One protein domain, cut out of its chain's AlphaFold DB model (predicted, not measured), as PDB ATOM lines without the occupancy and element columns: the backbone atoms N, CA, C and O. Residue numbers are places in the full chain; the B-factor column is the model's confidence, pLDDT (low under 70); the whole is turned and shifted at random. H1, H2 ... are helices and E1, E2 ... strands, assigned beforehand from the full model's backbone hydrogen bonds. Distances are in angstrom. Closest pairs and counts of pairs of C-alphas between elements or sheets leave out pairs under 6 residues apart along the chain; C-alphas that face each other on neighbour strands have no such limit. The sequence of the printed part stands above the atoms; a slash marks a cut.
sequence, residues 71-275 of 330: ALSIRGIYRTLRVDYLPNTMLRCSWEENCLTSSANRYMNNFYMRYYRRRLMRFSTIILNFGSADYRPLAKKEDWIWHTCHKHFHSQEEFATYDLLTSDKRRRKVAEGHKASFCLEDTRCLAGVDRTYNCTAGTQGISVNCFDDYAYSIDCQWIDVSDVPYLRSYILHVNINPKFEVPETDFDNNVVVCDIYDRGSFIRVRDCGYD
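AT A GLANCE: This is residues 71 to 275 of the 330 residues of the protein "Lysyl oxidase homolog 2A-like" of Paramuricea clavata (UniProt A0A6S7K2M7). With little regular structure, this loop-rich body has H1 between a twisted sheet, E6-E9-E10-E11, and the pair E3-E7. E2 of a small sheet, E1-E2-E8, runs on into E3. The 205 printed residues, 81 in named elements, hold three helices and eleven strands, H1 E1 H2 H3, then E2 to E11; mixed class, antiparallel sheets, compact, radius of gyration 17.2 A, spans 47 by 39 by 28 A.

IN THESE COORDINATES: H1 is residues 74 to 80, from C-alpha 74 at (127.718, 129.261, 107.850); E1 82 to 87; H2 92 to 96; H3 102 to 107; E2 117 to 122; E3 125 to 129; E4 145 to 147; E5 152 to 154; E6 160 to 166; E7 210 to 214; E8 222 to 224; E9 232 to 240, 26.1 A from first to last C-alpha; E10 255 to 262; E11 267 to 274, ending with C-alpha 274 at (133.277, 126.538, 103.282).

HOW THE PARTS SIT: H1 is on E6-E9-E10-E11, over E10, height 8.8 A; C-alphas Gly 76 and Ile 126 of E3 are closest, 5.9 A. E9-E10-E11 is a meander, successive antiparallel neighbours: N 234 to O 260, 2.9 A; N 257 to O 273, 2.8 A. H3 only grazes E1-E2-E8; its O i to N i+4 pairs are 0 of 2 within hydrogen-bond range, i+3 3 of 3.

THE WHOLE: The printed part has no cut. Links E3-E4, E6-E7 and E9-E10 are long. Residues 157, 169 to 170 and 177 to 181 are under 70 in pLDDT.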
ATOM      1  N   ALA A  71     134.024 123.041 113.425       95.62
ATOM      2  CA  ALA A  71     133.323 123.579 112.262       95.62
ATOM      3  C   ALA A  71     132.590 124.881 112.580       95.62
ATOM      4  O   ALA A  71     131.829 124.989 113.547       95.62
ATOM      5  N   LEU A  72     132.745 125.859 111.685       94.75
ATOM      6  CA  LEU A  72     132.001 127.117 111.721       94.75
ATOM      7  C   LEU A  72     130.579 126.961 111.179       94.75
ATOM      8  O   LEU A  72     130.361 126.428 110.095       94.75
ATOM      9  N   SER A  73     129.590 127.548 111.852       95.81
ATOM     10  CA  SER A  73     128.239 127.655 111.299       95.81
ATOM     11  C   SER A  73     128.147 128.752 110.236       95.81
ATOM     12  O   SER A  73     128.026 129.940 110.555       95.81
ATOM     13  N   ILE A  74     128.042 128.350 108.965       95.38
ATOM     14  CA  ILE A  74     127.718 129.261 107.850       95.38
ATOM     15  C   ILE A  74     126.437 130.056 108.161       95.38
ATOM     16  O   ILE A  74     126.343 131.259 107.902       95.38
ATOM     17  N   ARG A  75     125.446 129.396 108.782       95.31
ATOM     18  CA  ARG A  75     124.159 130.001 109.151       95.31
ATOM     19  C   ARG A  75     124.252 131.043 110.252       95.31
ATOM     20  O   ARG A  75     123.513 132.027 110.181       95.31
ATOM     21  N   GLY A  76     125.141 130.850 111.222       95.12
ATOM     22  CA  GLY A  76     125.432 131.854 112.245       95.12
ATOM     23  C   GLY A  76     125.913 133.160 111.618       95.12
ATOM     24  O   GLY A  76     125.351 134.222 111.899       95.12
ATOM     25  N   ILE A  77     126.857 133.059 110.679       95.12
ATOM     26  CA  ILE A  77     127.445 134.211 109.991       95.12
ATOM     27  C   ILE A  77     126.398 134.896 109.104       95.12
ATOM     28  O   ILE A  77     126.046 136.050 109.361       95.12
ATOM     29  N   TYR A  78     125.826 134.202 108.107       93.75
ATOM     30  CA  TYR A  78     124.985 134.870 107.098       93.75
ATOM     31  C   TYR A  78     123.717 135.505 107.683       93.75
ATOM     32  O   TYR A  78     123.253 136.523 107.171       93.75
ATOM     33  N   ARG A  79     123.124 134.918 108.737       95.56
ATOM     34  CA  ARG A  79     121.874 135.434 109.326       95.56
ATOM     35  C   ARG A  79     122.074 136.653 110.201       95.56
ATOM     36  O   ARG A  79     121.130 137.413 110.393       95.56
ATOM     37  N   THR A  80     123.255 136.786 110.792       96.75
ATOM     38  CA  THR A  80     123.520 137.830 111.784       96.75
ATOM     39  C   THR A  80     124.420 138.938 111.254       96.75
ATOM     40  O   THR A  80     124.519 139.971 111.925       96.75
ATOM     41  N   LEU A  81     125.006 138.744 110.063       96.94
ATOM     42  CA  LEU A  81     125.833 139.718 109.365       96.94
ATOM     43  C   LEU A  81     125.083 141.033 109.144       96.94
ATOM     44  O   LEU A  81     124.050 141.086 108.476       96.94
ATOM     45  N   ARG A  82     125.633 142.108 109.700       95.62
ATOM     46  CA  ARG A  82     125.052 143.451 109.658       95.62
ATOM     47  C   ARG A  82     126.127 144.524 109.726       95.62
ATOM     48  O   ARG A  82     127.297 144.232 109.960       95.62
ATOM     49  N   VAL A  83     125.701 145.772 109.572       96.56
ATOM     50  CA  VAL A  83     126.533 146.947 109.826       96.56
ATOM     51  C   VAL A  83     125.868 147.790 110.898       96.56
ATOM     52  O   VAL A  83     124.728 148.212 110.721       96.56
ATOM     53  N   ASP A  84     126.618 148.086 111.952       95.50
ATOM     54  CA  ASP A  84     126.203 148.996 113.012       95.50
ATOM     55  C   ASP A  84     127.099 150.240 113.028       95.50
ATOM     56  O   ASP A  84     128.274 150.198 112.651       95.50
ATOM     57  N   TYR A  85     126.546 151.356 113.502       95.44
ATOM     58  CA  TYR A  85     127.294 152.585 113.757       95.44
ATOM     59  C   TYR A  85     127.341 152.840 115.259       95.44
ATOM     60  O   TYR A  85     126.362 153.326 115.832       95.44
ATOM     61  N   LEU A  86     128.471 152.533 115.891       94.06
ATOM     62  CA  LEU A  86     128.644 152.709 117.331       94.06
ATOM     63  C   LEU A  86     129.442 153.982 117.638       94.06
ATOM     64  O   LEU A  86     130.436 154.260 116.964       94.06
ATOM     65  N   PRO A  87     129.020 154.791 118.627       94.44
ATOM     66  CA  PRO A  87     129.789 155.948 119.064       94.44
ATOM     67  C   PRO A  87     131.085 155.509 119.744       94.44
ATOM     68  O   PRO A  87     131.102 154.530 120.487       94.44
ATOM     69  N   ASN A  88     132.160 156.276 119.555       93.81
ATOM     70  CA  ASN A  88     133.461 155.960 120.154       93.81
ATOM     71  C   ASN A  88     133.404 155.899 121.691       93.81
ATOM     72  O   ASN A  88     134.192 155.185 122.303       93.81
ATOM     73  N   THR A  89     132.448 156.592 122.322       91.81
ATOM     74  CA  THR A  89     132.174 156.491 123.768       91.81
ATOM     75  C   THR A  89     131.877 155.071 124.246       91.81
ATOM     76  O   THR A  89     132.169 154.769 125.398       91.81
ATOM     77  N   MET A  90     131.336 154.204 123.385       91.25
ATOM     78  CA  MET A  90     131.057 152.796 123.693       91.25
ATOM     79  C   MET A  90     132.213 151.858 123.322       91.25
ATOM     80  O   MET A  90     132.209 150.709 123.730       91.25
ATOM     81  N   LEU A  91     133.209 152.335 122.571       91.38
ATOM     82  CA  LEU A  91     134.253 151.497 121.968       91.38
ATOM     83  C   LEU A  91     135.599 151.594 122.689       91.38
ATOM     84  O   LEU A  91     136.625 151.196 122.144       91.38
ATOM     85  N   ARG A  92     135.620 152.149 123.906       88.62
ATOM     86  CA  ARG A  92     136.861 152.340 124.668       88.62
ATOM     87  C   ARG A  92     137.580 151.020 124.928       88.62
ATOM     88  O   ARG A  92     138.766 150.926 124.645       88.62
ATOM     89  N   CYS A  93     136.846 150.018 125.394       86.31
ATOM     90  CA  CYS A  93     137.391 148.690 125.632       86.31
ATOM     91  C   CYS A  93     137.915 148.057 124.348       86.31
ATOM     92  O   CYS A  93     139.084 147.704 124.262       86.31
ATOM     93  N   SER A  94     137.094 148.019 123.299       87.94
ATOM     94  CA  SER A  94     137.491 147.446 122.012       87.94
ATOM     95  C   SER A  94     138.699 148.150 121.387       87.94
ATOM     96  O   SER A  94     139.471 147.531 120.664       87.94
ATOM     97  N   TRP A  95     138.884 149.441 121.658       88.38
ATOM     98  CA  TRP A  95     140.064 150.189 121.245       88.38
ATOM     99  C   TRP A  95     141.317 149.819 122.045       88.38
ATOM    100  O   TRP A  95     142.338 149.518 121.432       88.38
ATOM    101  N   GLU A  96     141.238 149.800 123.381       84.94
ATOM    102  CA  GLU A  96     142.334 149.363 124.271       84.94
ATOM    103  C   GLU A  96     142.761 147.920 123.953       84.94
ATOM    104  O   GLU A  96     143.917 147.534 124.111       84.94
ATOM    105  N   GLU A  97     141.819 147.141 123.429       81.19
ATOM    106  CA  GLU A  97     142.005 145.773 122.997       81.19
ATOM    107  C   GLU A  97     142.476 145.604 121.540       81.19
ATOM    108  O   GLU A  97     142.711 144.471 121.138       81.19
ATOM    109  N   ASN A  98     142.692 146.669 120.762       84.69
ATOM    110  CA  ASN A  98     143.099 146.612 119.344       84.69
ATOM    111  C   ASN A  98     142.077 145.943 118.391       84.69
ATOM    112  O   ASN A  98     142.446 145.370 117.367       84.69
ATOM    113  N   CYS A  99     140.779 146.049 118.686       87.31
ATOM    114  CA  CYS A  99     139.678 145.544 117.851       87.31
ATOM    115  C   CYS A  99     139.146 146.566 116.825       87.31
ATOM    116  O   CYS A  99     138.100 146.343 116.212       87.31
ATOM    117  N   LEU A 100     139.801 147.720 116.688       90.62
ATOM    118  CA  LEU A 100     139.445 148.793 115.754       90.62
ATOM    119  C   LEU A 100     140.622 149.063 114.810       90.62
ATOM    120  O   LEU A 100     141.770 148.795 115.166       90.62
ATOM    121  N   THR A 101     140.363 149.640 113.631       91.38
ATOM    122  CA  THR A 101     141.465 150.025 112.727       91.38
ATOM    123  C   THR A 101     142.325 151.130 113.344       91.38
ATOM    124  O   THR A 101     141.870 151.901 114.196       91.38
ATOM    125  N   SER A 102     143.568 151.266 112.874       91.56
ATOM    126  CA  SER A 102     144.514 152.262 113.395       91.56
ATOM    127  C   SER A 102     144.007 153.710 113.293       91.56
ATOM    128  O   SER A 102     144.393 154.563 114.099       91.56
ATOM    129  N   SER A 103     143.085 154.001 112.363       91.75
ATOM    130  CA  SER A 103     142.457 155.322 112.222       91.75
ATOM    131  C   SER A 103     141.625 155.725 113.445       91.75
ATOM    132  O   SER A 103     141.468 156.924 113.707       91.75
ATOM    133  N   ALA A 104     141.150 154.757 114.240       91.44
ATOM    134  CA  ALA A 104     140.420 155.013 115.476       91.44
ATOM    135  C   ALA A 104     141.257 155.829 116.476       91.44
ATOM    136  O   ALA A 104     140.712 156.725 117.120       91.44
ATOM    137  N   ASN A 105     142.583 155.629 116.529       91.31
ATOM    138  CA  ASN A 105     143.498 156.311 117.457       91.31
ATOM    139  C   ASN A 105     143.357 157.843 117.446       91.31
ATOM    140  O   ASN A 105     143.504 158.496 118.479       91.31
ATOM    141  N   ARG A 106     143.021 158.433 116.292       89.56
ATOM    142  CA  ARG A 106     142.847 159.887 116.147       89.56
ATOM    143  C   ARG A 106     141.636 160.429 116.921       89.56
ATOM    144  O   ARG A 106     141.621 161.601 117.291       89.56
ATOM    145  N   TYR A 107     140.632 159.591 117.167       89.62
ATOM    146  CA  TYR A 107     139.306 159.997 117.643       89.62
ATOM    147  C   TYR A 107     138.911 159.363 118.988       89.62
ATOM    148  O   TYR A 107     137.749 159.457 119.388       89.62
ATOM    149  N   MET A 108     139.863 158.740 119.692       87.94
ATOM    150  CA  MET A 108     139.646 158.066 120.982       87.94
ATOM    151  C   MET A 108     140.000 158.920 122.211       87.94
ATOM    152  O   MET A 108     140.001 158.424 123.331       87.94
ATOM    153  N   ASN A 109     140.256 160.221 122.042       88.44
ATOM    154  CA  ASN A 109     140.396 161.133 123.181       88.44
ATOM    155  C   ASN A 109     139.036 161.677 123.667       88.44
ATOM    156  O   ASN A 109     138.077 161.787 122.900       88.44
ATOM    157  N   ASN A 110     138.971 162.097 124.937       83.06
ATOM    158  CA  ASN A 110     137.741 162.565 125.603       83.06
ATOM    159  C   ASN A 110     137.017 163.726 124.887       83.06
ATOM    160  O   ASN A 110     135.824 163.963 125.111       83.06
ATOM    161  N   PHE A 111     137.720 164.491 124.050       85.56
ATOM    162  CA  PHE A 111     137.107 165.565 123.280       85.56
ATOM    163  C   PHE A 111     136.358 165.007 122.065       85.56
ATOM    164  O   PHE A 111     135.160 165.264 121.922       85.56
ATOM    165  N   TYR A 112     137.026 164.197 121.239       87.38
ATOM    166  CA  TYR A 112     136.473 163.683 119.984       87.38
ATOM    167  C   TYR A 112     135.530 162.489 120.159       87.38
ATOM    168  O   TYR A 112     134.588 162.364 119.380       87.38
ATOM    169  N   MET A 113     135.688 161.658 121.195       87.50
ATOM    170  CA  MET A 113     134.894 160.424 121.355       87.50
ATOM    171  C   MET A 113     133.371 160.629 121.272       87.50
ATOM    172  O   MET A 113     132.652 159.745 120.817       87.50
ATOM    173  N   ARG A 114     132.865 161.796 121.689       88.25
ATOM    174  CA  ARG A 114     131.426 162.111 121.686       88.25
ATOM    175  C   ARG A 114     130.849 162.443 120.302       88.25
ATOM    176  O   ARG A 114     129.635 162.403 120.135       88.25
ATOM    177  N   TYR A 115     131.697 162.798 119.336       91.06
ATOM    178  CA  TYR A 115     131.279 163.287 118.016       91.06
ATOM    179  C   TYR A 115     131.504 162.275 116.896       91.06
ATOM    180  O   TYR A 115     130.896 162.393 115.834       91.06
ATOM    181  N   TYR A 116     132.363 161.282 117.122       93.19
ATOM    182  CA  TYR A 116     132.726 160.299 116.112       93.19
ATOM    183  C   TYR A 116     132.100 158.939 116.403       93.19
ATOM    184  O   TYR A 116     131.904 158.530 117.551       93.19
ATOM    185  N   ARG A 117     131.759 158.253 115.315       95.06
ATOM    186  CA  ARG A 117     131.217 156.898 115.312       95.06
ATOM    187  C   ARG A 117     132.092 156.022 114.430       95.06
ATOM    188  O   ARG A 117     132.634 156.508 113.436       95.06
ATOM    189  N   ARG A 118     132.174 154.740 114.762       95.00
ATOM    190  CA  ARG A 118     132.771 153.708 113.912       95.00
ATOM    191  C   ARG A 118     131.679 152.919 113.224       95.00
ATOM    192  O   ARG A 118     130.613 152.689 113.796       95.00
ATOM    193  N   ARG A 119     131.960 152.513 111.994       95.56
ATOM    194  CA  ARG A 119     131.112 151.631 111.204       95.56
ATOM    195  C   ARG A 119     131.660 150.216 111.332       95.56
ATOM    196  O   ARG A 119     132.770 149.948 110.884       95.56
ATOM    197  N   LEU A 120     130.888 149.325 111.935       95.31
ATOM    198  CA  LEU A 120     131.341 147.995 112.328       95.31
ATOM    199  C   LEU A 120     130.509 146.936 111.610       95.31
ATOM    200  O   LEU A 120     129.284 146.919 111.735       95.31
ATOM    201  N   MET A 121     131.167 146.059 110.856       96.06
ATOM    202  CA  MET A 121     130.545 144.896 110.231       96.06
ATOM    203  C   MET A 121     130.528 143.755 111.249       96.06
ATOM    204  O   MET A 121     131.561 143.144 111.503       96.06
ATOM    205  N   ARG A 122     129.368 143.485 111.851       94.94
ATOM    206  CA  ARG A 122     129.212 142.514 112.947       94.94
ATOM    207  C   ARG A 122     128.556 141.236 112.448       94.94
ATOM    208  O   ARG A 122     127.663 141.302 111.604       94.94
ATOM    209  N   PHE A 123     128.946 140.096 113.001       95.44
ATOM    210  CA  PHE A 123     128.356 138.786 112.722       95.44
ATOM    211  C   PHE A 123     128.676 137.821 113.861       95.44
ATOM    212  O   PHE A 123     129.647 138.008 114.579       95.44
ATOM    213  N   SER A 124     127.867 136.784 114.033       95.25
ATOM    214  CA  SER A 124     128.101 135.763 115.056       95.25
ATOM    215  C   SER A 124     128.943 134.635 114.484       95.25
ATOM    216  O   SER A 124     128.699 134.208 113.353       95.25
ATOM    217  N   THR A 125     129.878 134.125 115.273       94.00
ATOM    218  CA  THR A 125     130.607 132.887 114.988       94.00
ATOM    219  C   THR A 125     130.127 131.820 115.955       94.00
ATOM    220  O   THR A 125     130.089 132.023 117.159       94.00
ATOM    221  N   ILE A 126     129.670 130.705 115.401       95.38
ATOM    222  CA  ILE A 126     129.202 129.545 116.159       95.38
ATOM    223  C   ILE A 126     130.117 128.410 115.754       95.38
ATOM    224  O   ILE A 126     130.181 128.099 114.561       95.38
ATOM    225  N   ILE A 127     130.814 127.838 116.722       96.06
ATOM    226  CA  ILE A 127     131.860 126.848 116.494       96.06
ATOM    227  C   ILE A 127     131.431 125.570 117.194       96.06
ATOM    228  O   ILE A 127     131.197 125.582 118.394       96.06
ATOM    229  N   LEU A 128     131.272 124.489 116.439       97.31
ATOM    230  CA  LEU A 128     130.954 123.163 116.965       97.31
ATOM    231  C   LEU A 128     132.232 122.340 117.018       97.31
ATOM    232  O   LEU A 128     132.888 122.234 115.988       97.31
ATOM    233  N   ASN A 129     132.515 121.696 118.150       97.81
ATOM    234  CA  ASN A 129     133.440 120.570 118.170       97.81
ATOM    235  C   ASN A 129     132.667 119.275 117.889       97.81
ATOM    236  O   ASN A 129     131.876 118.838 118.723       97.81
ATOM    237  N   PHE A 130     132.866 118.666 116.724       96.00
ATOM    238  CA  PHE A 130     132.251 117.385 116.352       96.00
ATOM    239  C   PHE A 130     133.286 116.265 116.169       96.00
ATOM    240  O   PHE A 130     132.952 115.195 115.656       96.00
ATOM    241  N   GLY A 131     134.523 116.507 116.612       95.50
ATOM    242  CA  GLY A 131     135.585 115.510 116.643       95.50
ATOM    243  C   GLY A 131     135.363 114.448 117.718       95.50
ATOM    244  O   GLY A 131     134.286 114.309 118.299       95.50
ATOM    245  N   SER A 132     136.410 113.683 118.006       95.31
ATOM    246  CA  SER A 132     136.384 112.598 118.994       95.31
ATOM    247  C   SER A 132     137.065 112.946 120.320       95.31
ATOM    248  O   SER A 132     137.041 112.133 121.243       95.31
ATOM    249  N   ALA A 133     137.649 114.141 120.436       96.44
ATOM    250  CA  ALA A 133     138.226 114.670 121.669       96.44
ATOM    251  C   ALA A 133     137.870 116.147 121.880       96.44
ATOM    252  O   ALA A 133     137.476 116.855 120.955       96.44
ATOM    253  N   ASP A 134     138.032 116.617 123.114       96.25
ATOM    254  CA  ASP A 134     137.818 118.020 123.462       96.25
ATOM    255  C   ASP A 134     138.880 118.911 122.807       96.25
ATOM    256  O   ASP A 134     140.072 118.595 122.824       96.25
ATOM    257  N   TYR A 135     138.467 120.071 122.295       94.81
ATOM    258  CA  TYR A 135     139.408 121.088 121.838       94.81
ATOM    259  C   TYR A 135     139.950 121.836 123.051       94.81
ATOM    260  O   TYR A 135     139.177 122.397 123.831       94.81
ATOM    261  N   ARG A 136     141.274 121.860 123.223       91.06
ATOM    262  CA  ARG A 136     141.919 122.516 124.365       91.06
ATOM    263  C   ARG A 136     143.012 123.475 123.905       91.06
ATOM    264  O   ARG A 136     143.793 123.116 123.027       91.06
ATOM    265  N   PRO A 137     143.113 124.665 124.519       84.88
ATOM    266  CA  PRO A 137     144.183 125.600 124.206       84.88
ATOM    267  C   PRO A 137     145.542 124.990 124.566       84.88
ATOM    268  O   PRO A 137     145.693 124.379 125.626       84.88
ATOM    269  N   LEU A 138     146.546 125.183 123.704       77.69
ATOM    270  CA  LEU A 138     147.919 124.743 123.980       77.69
ATOM    271  C   LEU A 138     148.585 125.541 125.107       77.69
ATOM    272  O   LEU A 138     149.451 125.011 125.808       77.69
ATOM    273  N   ALA A 139     148.218 126.818 125.254       71.38
ATOM    274  CA  ALA A 139     148.781 127.694 126.268       71.38
ATOM    275  C   ALA A 139     148.422 127.178 127.663       71.38
ATOM    276  O   ALA A 139     147.252 126.899 127.963       71.38
ATOM    277  N   LYS A 140     149.430 127.069 128.533       76.19
ATOM    278  CA  LYS A 140     149.178 126.701 129.923       76.19
ATOM    279  C   LYS A 140     148.421 127.828 130.611       76.19
ATOM    280  O   LYS A 140     148.470 128.975 130.178       76.19
ATOM    281  N   LYS A 141     147.740 127.509 131.712       73.25
ATOM    282  CA  LYS A 141     146.921 128.481 132.446       73.25
ATOM    283  C   LYS A 141     147.720 129.714 132.884       73.25
ATOM    284  O   LYS A 141     147.156 130.797 132.983       73.25
ATOM    285  N   GLU A 142     149.018 129.550 133.129       76.88
ATOM    286  CA  GLU A 142     149.922 130.635 133.515       76.88
ATOM    287  C   GLU A 142     150.187 131.632 132.375       76.88
ATOM    288  O   GLU A 142     150.494 132.790 132.647       76.88
ATOM    289  N   ASP A 143     150.026 131.198 131.124       78.50
ATOM    290  CA  ASP A 143     150.245 131.999 129.916       78.50
ATOM    291  C   ASP A 143     148.956 132.690 129.436       78.50
ATOM    292  O   ASP A 143     148.967 133.424 128.446       78.50
ATOM    293  N   TRP A 144     147.822 132.452 130.105       79.19
ATOM    294  CA  TRP A 144     146.550 133.049 129.716       79.19
ATOM    295  C   TRP A 144     146.531 134.547 130.027       79.19
ATOM    296  O   TRP A 144     146.872 134.989 131.127       79.19
ATOM    297  N   ILE A 145     146.058 135.337 129.066       76.62
ATOM    298  CA  ILE A 145     146.030 136.796 129.177       76.62
ATOM    299  C   ILE A 145     144.693 137.211 129.789       76.62
ATOM    300  O   ILE A 145     143.632 136.821 129.304       76.62
ATOM    301  N   TRP A 146     144.721 137.986 130.874       78.06
ATOM    302  CA  TRP A 146     143.507 138.548 131.469       78.06
ATOM    303  C   TRP A 146     143.009 139.741 130.657       78.06
ATOM    304  O   TRP A 146     143.748 140.704 130.444       78.06
ATOM    305  N   HIS A 147     141.732 139.723 130.286       72.62
ATOM    306  CA  HIS A 147     141.086 140.835 129.601       72.62
ATOM    307  C   HIS A 147     140.206 141.618 130.572       72.62
ATOM    308  O   HIS A 147     139.103 141.206 130.928       72.62
ATOM    309  N   THR A 148     140.694 142.787 130.997       73.81
ATOM    310  CA  THR A 148     140.017 143.665 131.970       73.81
ATOM    311  C   THR A 148     138.611 144.064 131.530       73.81
ATOM    312  O   THR A 148     137.715 144.188 132.367       73.81
ATOM    313  N   CYS A 149     138.401 144.235 130.225       74.19
ATOM    314  CA  CYS A 149     137.114 144.634 129.672       74.19
ATOM    315  C   CYS A 149     136.075 143.511 129.711       74.19
ATOM    316  O   CYS A 149     134.914 143.770 130.025       74.19
ATOM    317  N   HIS A 150     136.490 142.264 129.474       72.25
ATOM    318  CA  HIS A 150     135.588 141.106 129.461       72.25
ATOM    319  C   HIS A 150     135.570 140.329 130.784       72.25
ATOM    320  O   HIS A 150     134.728 139.454 130.982       72.25
ATOM    321  N   LYS A 151     136.463 140.687 131.717       78.19
ATOM    322  CA  LYS A 151     136.602 140.102 133.058       78.19
ATOM    323  C   LYS A 151     136.774 138.579 133.040       78.19
ATOM    324  O   LYS A 151     136.272 137.891 133.927       78.19
ATOM    325  N   HIS A 152     137.491 138.074 132.043       76.31
ATOM    326  CA  HIS A 152     137.911 136.682 131.953       76.31
ATOM    327  C   HIS A 152     139.253 136.573 131.214       76.31
ATOM    328  O   HIS A 152     139.774 137.552 130.673       76.31
ATOM    329  N   PHE A 153     139.836 135.377 131.236       78.81
ATOM    330  CA  PHE A 153     141.085 135.069 130.547       78.81
ATOM    331  C   PHE A 153     140.830 134.652 129.101       78.81
ATOM    332  O   PHE A 153     139.865 133.943 128.839       78.81
ATOM    333  N   HIS A 154     141.716 135.010 128.180       78.88
ATOM    334  CA  HIS A 154     141.747 134.417 126.846       78.88
ATOM    335  C   HIS A 154     142.881 133.391 126.792       78.88
ATOM    336  O   HIS A 154     144.041 133.729 127.049       78.88
ATOM    337  N   SER A 155     142.548 132.135 126.490       74.19
ATOM    338  CA  SER A 155     143.528 131.042 126.456       74.19
ATOM    339  C   SER A 155     144.265 130.906 125.126       74.19
ATOM    340  O   SER A 155     145.217 130.138 125.031       74.19
ATOM    341  N   GLN A 156     143.808 131.597 124.083       73.62
ATOM    342  CA  GLN A 156     144.422 131.579 122.760       73.62
ATOM    343  C   GLN A 156     144.268 132.964 122.129       73.62
ATOM    344  O   GLN A 156     143.151 133.459 122.001       73.62
ATOM    345  N   GLU A 157     145.386 133.606 121.779       68.50
ATOM    346  CA  GLU A 157     145.406 135.000 121.304       68.50
ATOM    347  C   GLU A 157     144.839 135.149 119.878       68.50
ATOM    348  O   GLU A 157     144.230 136.168 119.557       68.50
ATOM    349  N   GLU A 158     144.981 134.112 119.044       75.19
ATOM    350  CA  GLU A 158     144.483 134.064 117.661       75.19
ATOM    351  C   GLU A 158     143.707 132.764 117.385       75.19
ATOM    352  O   GLU A 158     144.122 131.919 116.594       75.19
ATOM    353  N   PHE A 159     142.563 132.587 118.047       84.94
ATOM    354  CA  PHE A 159     141.696 131.428 117.813       84.94
ATOM    355  C   PHE A 159     140.912 131.525 116.494       84.94
ATOM    356  O   PHE A 159     140.594 130.504 115.889       84.94
ATOM    357  N   ALA A 160     140.646 132.734 115.999       87.25
ATOM    358  CA  ALA A 160     140.063 132.945 114.676       87.25
ATOM    359  C   ALA A 160     140.778 134.066 113.906       87.25
ATOM    360  O   ALA A 160     141.557 134.829 114.458       87.25
ATOM    361  N   THR A 161     140.511 134.218 112.618       86.38
ATOM    362  CA  THR A 161     140.771 135.459 111.894       86.38
ATOM    363  C   THR A 161     139.536 135.842 111.116       86.38
ATOM    364  O   THR A 161     138.883 135.023 110.466       86.38
ATOM    365  N   TYR A 162     139.225 137.126 111.181       91.19
ATOM    366  CA  TYR A 162     138.228 137.744 110.330       91.19
ATOM    367  C   TYR A 162     138.998 138.552 109.297       91.19
ATOM    368  O   TYR A 162     139.981 139.205 109.630       91.19
ATOM    369  N   ASP A 163     138.597 138.477 108.040       89.12
ATOM    370  CA  ASP A 163     139.246 139.191 106.956       89.12
ATOM    371  C   ASP A 163     138.189 139.681 105.973       89.12
ATOM    372  O   ASP A 163     137.292 138.944 105.562       89.12
ATOM    373  N   LEU A 164     138.313 140.940 105.560       92.69
ATOM    374  CA  LEU A 164     137.553 141.483 104.443       92.69
ATOM    375  C   LEU A 164     138.493 141.655 103.253       92.69
ATOM    376  O   LEU A 164     139.471 142.403 103.334       92.69
ATOM    377  N   LEU A 165     138.202 140.963 102.155       89.69
ATOM    378  CA  LEU A 165     139.051 140.900 100.968       89.69
ATOM    379  C   LEU A 165     138.360 141.543  99.760       89.69
ATOM    380  O   LEU A 165     137.131 141.534  99.641       89.69
ATOM    381  N   THR A 166     139.143 142.087  98.828       85.44
ATOM    382  CA  THR A 166     138.628 142.525  97.522       85.44
ATOM    383  C   THR A 166     137.978 141.363  96.769       85.44
ATOM    384  O   THR A 166     138.475 140.241  96.799       85.44
ATOM    385  N   SER A 167     136.892 141.636  96.037       84.12
ATOM    386  CA  SER A 167     136.231 140.635  95.181       84.12
ATOM    387  C   SER A 167     136.966 140.359  93.865       84.12
ATOM    388  O   SER A 167     136.460 139.639  93.007       84.12
ATOM    389  N   ASP A 168     138.103 141.015  93.638       77.62
ATOM    390  CA  ASP A 168     138.955 140.736  92.490       77.62
ATOM    391  C   ASP A 168     139.772 139.457  92.722       77.62
ATOM    392  O   ASP A 168     139.851 138.916  93.825       77.62
ATOM    393  N   LYS A 169     140.428 138.972  91.665       64.69
ATOM    394  CA  LYS A 169     141.252 137.758  91.741       64.69
ATOM    395  C   LYS A 169     142.433 137.875  92.712       64.69
ATOM    396  O   LYS A 169     142.990 136.854  93.092       64.69
ATOM    397  N   ARG A 170     142.821 139.092  93.111       67.94
ATOM    398  CA  ARG A 170     143.966 139.322  94.001       67.94
ATOM    399  C   ARG A 170     143.618 139.134  95.473       67.94
ATOM    400  O   ARG A 170     144.546 138.987  96.264       67.94
ATOM    401  N   ARG A 171     142.325 139.154  95.835       77.06
ATOM    402  CA  ARG A 171     141.813 138.918  97.198       77.06
ATOM    403  C   ARG A 171     142.616 139.663  98.273       77.06
ATOM    404  O   ARG A 171     143.055 139.096  99.270       77.06
ATOM    405  N   ARG A 172     142.865 140.955  98.055       81.00
ATOM    406  CA  ARG A 172     143.664 141.782  98.963       81.00
ATOM    407  C   ARG A 172     142.837 142.151 100.190       81.00
ATOM    408  O   ARG A 172     141.725 142.650 100.037       81.00
ATOM    409  N   LYS A 173     143.411 141.989 101.383       85.69
ATOM    410  CA  LYS A 173     142.824 142.466 102.642       85.69
ATOM    411  C   LYS A 173     142.625 143.986 102.603       85.69
ATOM    412  O   LYS A 173     143.549 144.720 102.249       85.69
ATOM    413  N   VAL A 174     141.412 144.447 102.912       91.44
ATOM    414  CA  VAL A 174     141.022 145.872 102.854       91.44
ATOM    415  C   VAL A 174     140.725 146.498 104.212       91.44
ATOM    416  O   VAL A 174     140.634 147.718 104.288       91.44
ATOM    417  N   ALA A 175     140.578 145.691 105.260       87.81
ATOM    418  CA  ALA A 175     140.400 146.155 106.629       87.81
ATOM    419  C   ALA A 175     141.632 145.797 107.474       87.81
ATOM    420  O   ALA A 175     142.265 144.763 107.255       87.81
ATOM    421  N   GLU A 176     141.969 146.647 108.440       82.31
ATOM    422  CA  GLU A 176     142.988 146.385 109.465       82.31
ATOM    423  C   GLU A 176     142.325 145.853 110.735       82.31
ATOM    424  O   GLU A 176     141.161 146.151 110.956       82.31
ATOM    425  N   GLY A 177     143.079 145.150 111.589       60.34
ATOM    426  CA  GLY A 177     142.698 144.928 112.992       60.34
ATOM    427  C   GLY A 177     141.459 144.054 113.189       60.34
ATOM    428  O   GLY A 177     140.331 144.463 112.943       60.34
ATOM    429  N   HIS A 178     141.669 142.802 113.581       67.75
ATOM    430  CA  HIS A 178     140.579 141.872 113.866       67.75
ATOM    431  C   HIS A 178     141.079 141.063 115.060       67.75
ATOM    432  O   HIS A 178     142.018 140.284 114.906       67.75
ATOM    433  N   LYS A 179     140.566 141.346 116.264       58.72
ATOM    434  CA  LYS A 179     140.977 140.617 117.465       58.72
ATOM    435  C   LYS A 179     140.180 139.328 117.553       58.72
ATOM    436  O   LYS A 179     138.962 139.349 117.410       58.72
ATOM    437  N   ALA A 180     140.887 138.240 117.802       56.03
ATOM    438  CA  ALA A 180     140.329 136.902 117.875       56.03
ATOM    439  C   ALA A 180     140.931 136.106 119.033       56.03
ATOM    440  O   ALA A 180     141.122 134.892 118.959       56.03
ATOM    441  N   SER A 181     141.253 136.828 120.102       61.28
ATOM    442  CA  SER A 181     141.510 136.226 121.390       61.28
ATOM    443  C   SER A 181     140.154 135.864 121.982       61.28
ATOM    444  O   SER A 181     139.335 136.757 122.208       61.28
ATOM    445  N   PHE A 182     139.910 134.574 122.151       71.06
ATOM    446  CA  PHE A 182     138.608 134.031 122.510       71.06
ATOM    447  C   PHE A 182     138.712 133.223 123.797       71.06
ATOM    448  O   PHE A 182     139.793 132.755 124.169       71.06
ATOM    449  N   CYS A 183     137.589 133.110 124.492       84.00
ATOM    450  CA  CYS A 183     137.504 132.310 125.691       84.00
ATOM    451  C   CYS A 183     136.762 131.015 125.396       84.00
ATOM    452  O   CYS A 183     135.556 131.024 125.211       84.00
ATOM    453  N   LEU A 184     137.481 129.901 125.357       90.38
ATOM    454  CA  LEU A 184     136.902 128.645 124.891       90.38
ATOM    455  C   LEU A 184     135.983 128.058 125.971       90.38
ATOM    456  O   LEU A 184     136.469 127.655 127.035       90.38
ATOM    457  N   GLU A 185     134.675 128.007 125.707       93.31
ATOM    458  CA  GLU A 185     133.690 127.421 126.621       93.31
ATOM    459  C   GLU A 185     132.521 126.703 125.940       93.31
ATOM    460  O   GLU A 185     132.182 126.929 124.779       93.31
ATOM    461  N   ASP A 186     131.831 125.870 126.724       96.12
ATOM    462  CA  ASP A 186     130.633 125.164 126.285       96.12
ATOM    463  C   ASP A 186     129.389 126.054 126.458       96.12
ATOM    464  O   ASP A 186     128.628 125.946 127.431       96.12
ATOM    465  N   THR A 187     129.139 126.938 125.490       95.06
ATOM    466  CA  THR A 187     127.971 127.838 125.515       95.06
ATOM    467  C   THR A 187     126.650 127.066 125.430       95.06
ATOM    468  O   THR A 187     125.651 127.444 126.053       95.06
ATOM    469  N   ARG A 188     126.621 125.969 124.665       96.12
ATOM    470  CA  ARG A 188     125.528 124.979 124.608       96.12
ATOM    471  C   ARG A 188     126.041 123.667 124.022       96.12
ATOM    472  O   ARG A 188     127.054 123.668 123.345       96.12
ATOM    473  N   CYS A 189     125.307 122.575 124.209       97.56
ATOM    474  CA  CYS A 189     125.676 121.269 123.662       97.56
ATOM    475  C   CYS A 189     124.495 120.589 122.971       97.56
ATOM    476  O   CYS A 189     123.342 121.019 123.115       97.56
ATOM    477  N   LEU A 190     124.788 119.553 122.183       96.19
ATOM    478  CA  LEU A 190     123.763 118.658 121.652       96.19
ATOM    479  C   LEU A 190     123.009 117.949 122.789       96.19
ATOM    480  O   LEU A 190     123.458 117.888 123.933       96.19
ATOM    481  N   ALA A 191     121.815 117.445 122.477       95.50
ATOM    482  CA  ALA A 191     120.957 116.822 123.476       95.50
ATOM    483  C   ALA A 191     121.650 115.610 124.121       95.50
ATOM    484  O   ALA A 191     122.152 114.737 123.418       95.50
ATOM    485  N   GLY A 192     121.638 115.555 125.455       94.62
ATOM    486  CA  GLY A 192     122.278 114.484 126.225       94.62
ATOM    487  C   GLY A 192     123.775 114.680 126.484       94.62
ATOM    488  O   GLY A 192     124.398 113.765 127.011       94.62
ATOM    489  N   VAL A 193     124.343 115.839 126.135       96.62
ATOM    490  CA  VAL A 193     125.740 116.184 126.424       96.62
ATOM    491  C   VAL A 193     125.786 117.306 127.457       96.62
ATOM    492  O   VAL A 193     125.167 118.359 127.275       96.62
ATOM    493  N   ASP A 194     126.517 117.064 128.541       94.81
ATOM    494  CA  ASP A 194     126.731 118.035 129.610       94.81
ATOM    495  C   ASP A 194     127.874 118.998 129.271       94.81
ATOM    496  O   ASP A 194     128.819 118.661 128.560       94.81
ATOM    497  N   ARG A 195     127.782 120.219 129.803       95.06
ATOM    498  CA  ARG A 195     128.816 121.252 129.653       95.06
ATOM    499  C   ARG A 195     129.936 121.013 130.657       95.06
ATOM    500  O   ARG A 195     129.653 120.771 131.831       95.06
ATOM    501  N   THR A 196     131.178 121.199 130.226       94.50
ATOM    502  CA  THR A 196     132.375 121.005 131.057       94.50
ATOM    503  C   THR A 196     133.169 122.297 131.219       94.50
ATOM    504  O   THR A 196     133.567 122.649 132.332       94.50
ATOM    505  N   TYR A 197     133.406 123.018 130.122       93.94
ATOM    506  CA  TYR A 197     134.295 124.180 130.093       93.94
ATOM    507  C   TYR A 197     133.531 125.484 130.329       93.94
ATOM    508  O   TYR A 197     132.418 125.672 129.837       93.94
ATOM    509  N   ASN A 198     134.134 126.390 131.108       90.50
ATOM    510  CA  ASN A 198     133.535 127.671 131.479       90.50
ATOM    511  C   ASN A 198     134.611 128.723 131.766       90.50
ATOM    512  O   ASN A 198     135.490 128.527 132.611       90.50
ATOM    513  N   CYS A 199     134.466 129.880 131.133       84.06
ATOM    514  CA  CYS A 199     135.409 130.991 131.184       84.06
ATOM    515  C   CYS A 199     135.527 131.709 132.535       84.06
ATOM    516  O   CYS A 199     136.553 132.321 132.832       84.06
ATOM    517  N   THR A 200     134.477 131.664 133.355       81.44
ATOM    518  CA  THR A 200     134.357 132.465 134.583       81.44
ATOM    519  C   THR A 200     134.977 131.772 135.797       81.44
ATOM    520  O   THR A 200     135.556 132.434 136.656       81.44
ATOM    521  N   ALA A 201     134.857 130.445 135.894       71.00
ATOM    522  CA  ALA A 201     135.276 129.686 137.080       71.00
ATOM    523  C   ALA A 201     136.043 128.388 136.763       71.00
ATOM    524  O   ALA A 201     136.448 127.687 137.691       71.00
ATOM    525  N   GLY A 202     136.240 128.056 135.484       74.44
ATOM    526  CA  GLY A 202     136.704 126.742 135.047       74.44
ATOM    527  C   GLY A 202     137.974 126.752 134.201       74.44
ATOM    528  O   GLY A 202     138.711 127.737 134.103       74.44
ATOM    529  N   THR A 203     138.253 125.590 133.617       86.44
ATOM    530  CA  THR A 203     139.198 125.447 132.509       86.44
ATOM    531  C   THR A 203     138.525 125.835 131.197       86.44
ATOM    532  O   THR A 203     137.300 125.782 131.090       86.44
ATOM    533  N   GLN A 204     139.336 126.176 130.201       90.25
ATOM    534  CA  GLN A 204     138.879 126.515 128.858       90.25
ATOM    535  C   GLN A 204     139.052 125.334 127.907       90.25
ATOM    536  O   GLN A 204     140.001 124.550 128.039       90.25
ATOM    537  N   GLY A 205     138.115 125.229 126.977       93.56
ATOM    538  CA  GLY A 205     138.021 124.189 125.969       93.56
ATOM    539  C   GLY A 205     136.621 124.133 125.365       93.56
ATOM    540  O   GLY A 205     135.719 124.835 125.812       93.56
ATOM    541  N   ILE A 206     136.456 123.295 124.348       96.44
ATOM    542  CA  ILE A 206     135.155 123.002 123.741       96.44
ATOM    543  C   ILE A 206     134.982 121.488 123.779       96.44
ATOM    544  O   ILE A 206     135.727 120.756 123.117       96.44
ATOM    545  N   SER A 207     134.025 121.019 124.574       97.38
ATOM    546  CA  SER A 207     133.750 119.592 124.729       97.38
ATOM    547  C   SER A 207     133.254 118.995 123.415       97.38
ATOM    548  O   SER A 207     132.637 119.681 122.593       97.38
ATOM    549  N   VAL A 208     133.485 117.697 123.216       97.62
ATOM    550  CA  VAL A 208     132.887 116.961 122.092       97.62
ATOM    551  C   VAL A 208     131.368 117.174 122.066       97.62
ATOM    552  O   VAL A 208     130.691 117.024 123.081       97.62
ATOM    553  N   ASN A 209     130.819 117.496 120.892       97.50
ATOM    554  CA  ASN A 209     129.405 117.802 120.650       97.50
ATOM    555  C   ASN A 209     128.868 119.062 121.359       97.50
ATOM    556  O   ASN A 209     127.646 119.247 121.468       97.50
ATOM    557  N   CYS A 210     129.759 119.947 121.803       98.19
ATOM    558  CA  CYS A 210     129.419 121.263 122.326       98.19
ATOM    559  C   CYS A 210     129.782 122.386 121.352       98.19
ATOM    560  O   CYS A 210     130.533 122.213 120.391       98.19
ATOM    561  N   PHE A 211     129.165 123.539 121.586       97.25
ATOM    562  CA  PHE A 211     129.307 124.741 120.788       97.25
ATOM    563  C   PHE A 211     129.867 125.876 121.636       97.25
ATOM    564  O   PHE A 211     129.385 126.101 122.751       97.25
ATOM    565  N   ASP A 212     130.772 126.640 121.040       95.12
ATOM    566  CA  ASP A 212     131.175 127.960 121.509       95.12
ATOM    567  C   ASP A 212     130.523 129.026 120.604       95.12
ATOM    568  O   ASP A 212     130.775 129.083 119.392       95.12
ATOM    569  N   ASP A 213     129.593 129.806 121.167       93.94
ATOM    570  CA  ASP A 213     128.742 130.741 120.426       93.94
ATOM    571  C   ASP A 213     129.146 132.200 120.733       93.94
ATOM    572  O   ASP A 213     128.679 132.812 121.696       93.94
ATOM    573  N   TYR A 214     129.898 132.830 119.832       91.56
ATOM    574  CA  TYR A 214     130.200 134.261 119.895       91.56
ATOM    575  C   TYR A 214     129.147 135.076 119.159       91.56
ATOM    576  O   TYR A 214     129.180 135.251 117.937       91.56
ATOM    577  N   ALA A 215     128.185 135.600 119.911       93.31
ATOM    578  CA  ALA A 215     127.124 136.432 119.364       93.31
ATOM    579  C   ALA A 215     127.662 137.756 118.795       93.31
ATOM    580  O   ALA A 215     128.486 138.426 119.411       93.31
ATOM    581  N   TYR A 216     127.088 138.209 117.674       93.19
ATOM    582  CA  TYR A 216     127.413 139.492 117.026       93.19
ATOM    583  C   TYR A 216     127.375 140.707 117.972       93.19
ATOM    584  O   TYR A 216     127.932 141.750 117.645       93.19
ATOM    585  N   SER A 217     126.645 140.617 119.089       90.44
ATOM    586  CA  SER A 217     126.471 141.685 120.075       90.44
ATOM    587  C   SER A 217     127.651 141.841 121.030       90.44
ATOM    588  O   SER A 217     127.741 142.884 121.675       90.44
ATOM    589  N   ILE A 218     128.527 140.839 121.120       87.56
ATOM    590  CA  ILE A 218     129.723 140.863 121.966       87.56
ATOM    591  C   ILE A 218     130.719 141.898 121.412       87.56
ATOM    592  O   ILE A 218     130.716 142.213 120.211       87.56
ATOM    593  N   ASP A 219     131.520 142.483 122.301       85.38
ATOM    594  CA  ASP A 219     132.599 143.394 121.921       85.38
ATOM    595  C   ASP A 219     133.664 142.663 121.096       85.38
ATOM    596  O   ASP A 219     133.882 141.466 121.255       85.38
ATOM    597  N   CYS A 220     134.304 143.377 120.167       85.81
ATOM    598  CA  CYS A 220     135.310 142.831 119.246       85.81
ATOM    599  C   CYS A 220     134.801 141.776 118.246       85.81
ATOM    600  O   CYS A 220     135.556 141.354 117.372       85.81
ATOM    601  N   GLN A 221     133.513 141.422 118.282       91.25
ATOM    602  CA  GLN A 221     132.891 140.496 117.339       91.25
ATOM    603  C   GLN A 221     132.473 141.212 116.034       91.25
ATOM    604  O   GLN A 221     131.292 141.305 115.673       91.25
ATOM    605  N   TRP A 222     133.457 141.805 115.346       92.94
ATOM    606  CA  TRP A 222     133.261 142.578 114.117       92.94
ATOM    607  C   TRP A 222     134.536 142.775 113.292       92.94
ATOM    608  O   TRP A 222     135.652 142.552 113.751       92.94
ATOM    609  N   ILE A 223     134.350 143.301 112.081       94.69
ATOM    610  CA  ILE A 223     135.384 143.969 111.289       94.69
ATOM    611  C   ILE A 223     135.099 145.468 111.304       94.69
ATOM    612  O   ILE A 223     133.991 145.898 110.968       94.69
ATOM    613  N   ASP A 224     136.084 146.281 111.673       94.75
ATOM    614  CA  ASP A 224     135.948 147.731 111.589       94.75
ATOM    615  C   ASP A 224     136.106 148.192 110.132       94.75
ATOM    616  O   ASP A 224     137.175 148.124 109.527       94.75
ATOM    617  N   VAL A 225     134.996 148.647 109.555       95.88
ATOM    618  CA  VAL A 225     134.862 149.016 108.140       95.88
ATOM    619  C   VAL A 225     134.638 150.517 107.974       95.88
ATOM    620  O   VAL A 225     134.050 150.963 106.986       95.88
ATOM    621  N   SER A 226     135.101 151.305 108.946       94.88
ATOM    622  CA  SER A 226     135.001 152.769 108.928       94.88
ATOM    623  C   SER A 226     135.765 153.394 107.760       94.88
ATOM    624  O   SER A 226     135.279 154.349 107.159       94.88
ATOM    625  N   ASP A 227     136.918 152.821 107.410       93.69
ATOM    626  CA  ASP A 227     137.785 153.305 106.325       93.69
ATOM    627  C   ASP A 227     137.580 152.532 105.009       93.69
ATOM    628  O   ASP A 227     138.253 152.786 104.008       93.69
ATOM    629  N   VAL A 228     136.650 151.572 104.994       95.25
ATOM    630  CA  VAL A 228     136.403 150.696 103.847       95.25
ATOM    631  C   VAL A 228     135.310 151.302 102.954       95.25
ATOM    632  O   VAL A 228     134.199 151.556 103.426       95.25
ATOM    633  N   PRO A 229     135.571 151.518 101.649       95.94
ATOM    634  CA  PRO A 229     134.565 152.045 100.731       95.94
ATOM    635  C   PRO A 229     133.349 151.122 100.580       95.94
ATOM    636  O   PRO A 229     133.475 149.962 100.218       95.94
ATOM    637  N   TYR A 230     132.140 151.642 100.742       96.56
ATOM    638  CA  TYR A 230     130.916 150.878 100.484       96.56
ATOM    639  C   TYR A 230     130.458 151.012  99.008       96.56
ATOM    640  O   TYR A 230     131.181 151.543  98.157       96.56
ATOM    641  N   LEU A 231     129.271 150.483  98.681       97.12
ATOM    642  CA  LEU A 231     128.697 150.330  97.328       97.12
ATOM    643  C   LEU A 231     129.499 149.417  96.389       97.12
ATOM    644  O   LEU A 231     129.525 149.621  95.171       97.12
ATOM    645  N   ARG A 232     130.134 148.376  96.930       96.62
ATOM    646  CA  ARG A 232     130.901 147.407  96.138       96.62
ATOM    647  C   ARG A 232     130.901 146.009  96.746       96.62
ATOM    648  O   ARG A 232     130.444 145.804  97.868       96.62
ATOM    649  N   SER A 233     131.368 145.050  95.951       96.25
ATOM    650  CA  SER A 233     131.462 143.648  96.355       96.25
ATOM    651  C   SER A 233     132.757 143.389  97.127       96.25
ATOM    652  O   SER A 233     133.797 143.970  96.809       96.25
ATOM    653  N   TYR A 234     132.680 142.484  98.093       95.44
ATOM    654  CA  TYR A 234     133.786 142.011  98.915       95.44
ATOM    655  C   TYR A 234     133.636 140.519  99.189       95.44
ATOM    656  O   TYR A 234     132.553 139.958  99.021       95.44
ATOM    657  N   ILE A 235     134.722 139.913  99.648       92.56
ATOM    658  CA  ILE A 235     134.745 138.552 100.164       92.56
ATOM    659  C   ILE A 235     134.989 138.651 101.670       92.56
ATOM    660  O   ILE A 235     136.034 139.146 102.092       92.56
ATOM    661  N   LEU A 236     134.017 138.225 102.475       93.88
ATOM    662  CA  LEU A 236     134.199 138.022 103.911       93.88
ATOM    663  C   LEU A 236     134.806 136.634 104.115       93.88
ATOM    664  O   LEU A 236     134.250 135.650 103.636       93.88
ATOM    665  N   HIS A 237     135.934 136.567 104.806       91.62
ATOM    666  CA  HIS A 237     136.691 135.349 105.052       91.62
ATOM    667  C   HIS A 237     136.865 135.171 106.563       91.62
ATOM    668  O   HIS A 237     137.446 136.024 107.232       91.62
ATOM    669  N   VAL A 238     136.318 134.084 107.099       91.69
ATOM    670  CA  VAL A 238     136.322 133.752 108.528       91.69
ATOM    671  C   VAL A 238     137.030 132.416 108.685       91.69
ATOM    672  O   VAL A 238     136.588 131.435 108.097       91.69
ATOM    673  N   ASN A 239     138.118 132.379 109.444       89.12
ATOM    674  CA  ASN A 239     138.951 131.190 109.633       89.12
ATOM    675  C   ASN A 239     139.123 130.906 111.128       89.12
ATOM    676  O   ASN A 239     139.393 131.842 111.871       89.12
ATOM    677  N   ILE A 240     138.980 129.661 111.572       91.44
ATOM    678  CA  ILE A 240     139.268 129.234 112.951       91.44
ATOM    679  C   ILE A 240     140.519 128.360 113.009       91.44
ATOM    680  O   ILE A 240     140.862 127.683 112.045       91.44
ATOM    681  N   ASN A 241     141.230 128.408 114.135       88.38
ATOM    682  CA  ASN A 241     142.543 127.782 114.305       88.38
ATOM    683  C   ASN A 241     143.488 128.029 113.098       88.38
ATOM    684  O   ASN A 241     144.083 127.104 112.540       88.38
ATOM    685  N   PRO A 242     143.652 129.294 112.660       83.12
ATOM    686  CA  PRO A 242     144.319 129.641 111.398       83.12
ATOM    687  C   PRO A 242     145.810 129.269 111.366       83.12
ATOM    688  O   PRO A 242     146.415 129.195 110.294       83.12
ATOM    689  N   LYS A 243     146.411 129.076 112.544       80.44
ATOM    690  CA  LYS A 243     147.812 128.701 112.741       80.44
ATOM    691  C   LYS A 243     148.026 127.197 112.913       80.44
ATOM    692  O   LYS A 243     149.183 126.790 112.982       80.44
ATOM    693  N   PHE A 244     146.963 126.386 112.935       81.69
ATOM    694  CA  PHE A 244     147.046 124.938 113.176       81.69
ATOM    695  C   PHE A 244     147.747 124.627 114.506       81.69
ATOM    696  O   PHE A 244     148.533 123.685 114.602       81.69
ATOM    697  N   GLU A 245     147.525 125.479 115.512       81.56
ATOM    698  CA  GLU A 245     148.166 125.350 116.821       81.56
ATOM    699  C   GLU A 245     147.667 124.080 117.503       81.56
ATOM    700  O   GLU A 245     148.464 123.256 117.943       81.56
ATOM    701  N   VAL A 246     146.350 123.886 117.526       88.50
ATOM    702  CA  VAL A 246     145.745 122.657 118.035       88.50
ATOM    703  C   VAL A 246     145.545 121.685 116.866       88.50
ATOM    704  O   VAL A 246     145.032 122.097 115.825       88.50
ATOM    705  N   PRO A 247     145.969 120.416 116.983       90.19
ATOM    706  CA  PRO A 247     145.712 119.403 115.963       90.19
ATOM    707  C   PRO A 247     144.215 119.072 115.881       90.19
ATOM    708  O   PRO A 247     143.574 118.848 116.906       90.19
ATOM    709  N   GLU A 248     143.687 118.980 114.663       92.31
ATOM    710  CA  GLU A 248     142.295 118.617 114.376       92.31
ATOM    711  C   GLU A 248     142.242 117.448 113.383       92.31
ATOM    712  O   GLU A 248     143.234 117.152 112.702       92.31
ATOM    713  N   THR A 249     141.108 116.745 113.314       90.44
ATOM    714  CA  THR A 249     140.920 115.663 112.331       90.44
ATOM    715  C   THR A 249     140.741 116.176 110.908       90.44
ATOM    716  O   THR A 249     141.204 115.520 109.975       90.44
ATOM    717  N   ASP A 250     140.111 117.338 110.755       86.25
ATOM    718  CA  ASP A 250     139.904 118.055 109.501       86.25
ATOM    719  C   ASP A 250     140.201 119.546 109.728       86.25
ATOM    720  O   ASP A 250     140.047 120.058 110.830       86.25
ATOM    721  N   PHE A 251     140.696 120.217 108.692       85.75
ATOM    722  CA  PHE A 251     140.920 121.662 108.685       85.75
ATOM    723  C   PHE A 251     140.225 122.355 107.501       85.75
ATOM    724  O   PHE A 251     140.248 123.586 107.405       85.75
ATOM    725  N   ASP A 252     139.637 121.613 106.556       83.38
ATOM    726  CA  ASP A 252     138.988 122.188 105.370       83.38
ATOM    727  C   ASP A 252     137.628 122.832 105.699       83.38
ATOM    728  O   ASP A 252     137.128 123.687 104.964       83.38
ATOM    729  N   ASN A 253     137.058 122.478 106.844       88.81
ATOM    730  CA  ASN A 253     135.853 123.037 107.454       88.81
ATOM    731  C   ASN A 253     136.128 124.213 108.421       88.81
ATOM    732  O   ASN A 253     135.182 124.807 108.953       88.81
ATOM    733  N   ASN A 254     137.388 124.622 108.594       90.94
ATOM    734  CA  ASN A 254     137.756 125.747 109.460       90.94
ATOM    735  C   ASN A 254     137.501 127.116 108.816       90.94
ATOM    736  O   ASN A 254     137.516 128.139 109.503       90.94
ATOM    737  N   VAL A 255     137.281 127.167 107.499       90.38
ATOM    738  CA  VAL A 255     137.196 128.426 106.751       90.38
ATOM    739  C   VAL A 255     135.830 128.589 106.107       90.38
ATOM    740  O   VAL A 255     135.454 127.804 105.244       90.38
ATOM    741  N   VAL A 256     135.114 129.662 106.451       93.12
ATOM    742  CA  VAL A 256     133.890 130.095 105.762       93.12
ATOM    743  C   VAL A 256     134.167 131.354 104.949       93.12
ATOM    744  O   VAL A 256     134.685 132.351 105.458       93.12
ATOM    745  N   VAL A 257     133.763 131.323 103.682       92.44
ATOM    746  CA  VAL A 257     133.879 132.430 102.736       92.44
ATOM    747  C   VAL A 257     132.498 132.858 102.268       92.44
ATOM    748  O   VAL A 257     131.679 132.031 101.874       92.44
ATOM    749  N   CYS A 258     132.247 134.163 102.298       94.38
ATOM    750  CA  CYS A 258     130.992 134.770 101.883       94.38
ATOM    751  C   CYS A 258     131.217 135.869 100.841       94.38
ATOM    752  O   CYS A 258     131.895 136.866 101.108       94.38
ATOM    753  N   ASP A 259     130.555 135.743  99.695       94.31
ATOM    754  CA  ASP A 259     130.441 136.801  98.699       94.31
ATOM    755  C   ASP A 259     129.388 137.810  99.147       94.31
ATOM    756  O   ASP A 259     128.183 137.533  99.186       94.31
ATOM    757  N   ILE A 260     129.835 139.022  99.460       97.06
ATOM    758  CA  ILE A 260     128.975 140.068  99.999       97.06
ATOM    759  C   ILE A 260     129.012 141.326  99.140       97.06
ATOM    760  O   ILE A 260     129.982 141.632  98.449       97.06
ATOM    761  N   TYR A 261     127.928 142.091  99.183       97.75
ATOM    762  CA  TYR A 261     127.866 143.431  98.621       97.75
ATOM    763  C   TYR A 261     127.527 144.425  99.724       97.75
ATOM    764  O   TYR A 261     126.442 144.374 100.311       97.75
ATOM    765  N   ASP A 262     128.458 145.335  99.985       97.69
ATOM    766  CA  ASP A 262     128.306 146.358 101.006       97.69
ATOM    767  C   ASP A 262     127.500 147.542 100.452       97.69
ATOM    768  O   ASP A 262     127.950 148.234  99.539       97.69
ATOM    769  N   ARG A 263     126.300 147.795 100.991       97.12
ATOM    770  CA  ARG A 263     125.444 148.936 100.609       97.12
ATOM    771  C   ARG A 263     125.689 150.188 101.455       97.12
ATOM    772  O   ARG A 263     125.042 151.204 101.221       97.12
ATOM    773  N   GLY A 264     126.581 150.135 102.440       95.25
ATOM    774  CA  GLY A 264     126.800 151.188 103.428       95.25
ATOM    775  C   GLY A 264     125.920 150.981 104.657       95.25
ATOM    776  O   GLY A 264     126.442 150.739 105.743       95.25
ATOM    777  N   SER A 265     124.597 150.999 104.482       93.69
ATOM    778  CA  SER A 265     123.628 150.825 105.577       93.69
ATOM    779  C   SER A 265     123.330 149.370 105.944       93.69
ATOM    780  O   SER A 265     122.877 149.103 107.050       93.69
ATOM    781  N   PHE A 266     123.570 148.424 105.036       95.31
ATOM    782  CA  PHE A 266     123.406 146.991 105.275       95.31
ATOM    783  C   PHE A 266     124.310 146.182 104.341       95.31
ATOM    784  O   PHE A 266     124.840 146.707 103.357       95.31
ATOM    785  N   ILE A 267     124.457 144.891 104.629       96.94
ATOM    786  CA  ILE A 267     125.212 143.954 103.796       96.94
ATOM    787  C   ILE A 267     124.241 143.017 103.093       96.94
ATOM    788  O   ILE A 267     123.362 142.431 103.722       96.94
ATOM    789  N   ARG A 268     124.395 142.865 101.776       97.00
ATOM    790  CA  ARG A 268     123.704 141.820 101.021       97.00
ATOM    791  C   ARG A 268     124.648 140.644 100.837       97.00
ATOM    792  O   ARG A 268     125.621 140.763 100.098       97.00
ATOM    793  N   VAL A 269     124.320 139.517 101.453       96.62
ATOM    794  CA  VAL A 269     124.989 138.237 101.199       96.62
ATOM    795  C   VAL A 269     124.480 137.670  99.874       96.62
ATOM    796  O   VAL A 269     123.271 137.666  99.631       96.62
ATOM    797  N   ARG A 270     125.391 137.258  98.990       93.69
ATOM    798  CA  ARG A 270     125.061 136.577  97.729       93.69
ATOM    799  C   ARG A 270     125.220 135.076  97.870       93.69
ATOM    800  O   ARG A 270     124.286 134.356  97.544       93.69
ATOM    801  N   ASP A 271     126.376 134.658  98.364       92.12
ATOM    802  CA  ASP A 271     126.716 133.262  98.584       92.12
ATOM    803  C   ASP A 271     127.625 133.137  99.808       92.12
ATOM    804  O   ASP A 271     128.331 134.087 100.151       92.12
ATOM    805  N   CYS A 272     127.565 131.991 100.475       93.12
ATOM    806  CA  CYS A 272     128.424 131.638 101.597       93.12
ATOM    807  C   CYS A 272     128.632 130.125 101.627       93.12
ATOM    808  O   CYS A 272     127.661 129.369 101.616       93.12
ATOM    809  N   GLY A 273     129.875 129.691 101.790       92.31
ATOM    810  CA  GLY A 273     130.227 128.280 101.900       92.31
ATOM    811  C   GLY A 273     131.541 128.086 102.636       92.31
ATOM    812  O   GLY A 273     132.222 129.060 102.961       92.31
ATOM    813  N   TYR A 274     131.903 126.832 102.895       89.88
ATOM    814  CA  TYR A 274     133.277 126.538 103.282       89.88
ATOM    815  C   TYR A 274     134.212 126.820 102.105       89.88
ATOM    816  O   TYR A 274     133.842 126.613 100.943       89.88
ATOM    817  N   ASP A 275     135.413 127.314 102.397       82.00
ATOM    818  CA  ASP A 275     136.461 127.485 101.393       82.00
ATOM    819  C   ASP A 275     137.006 126.099 101.038       82.00
ATOM    820  O   ASP A 275     138.013 125.647 101.571       82.00
TER     821      ASP A 275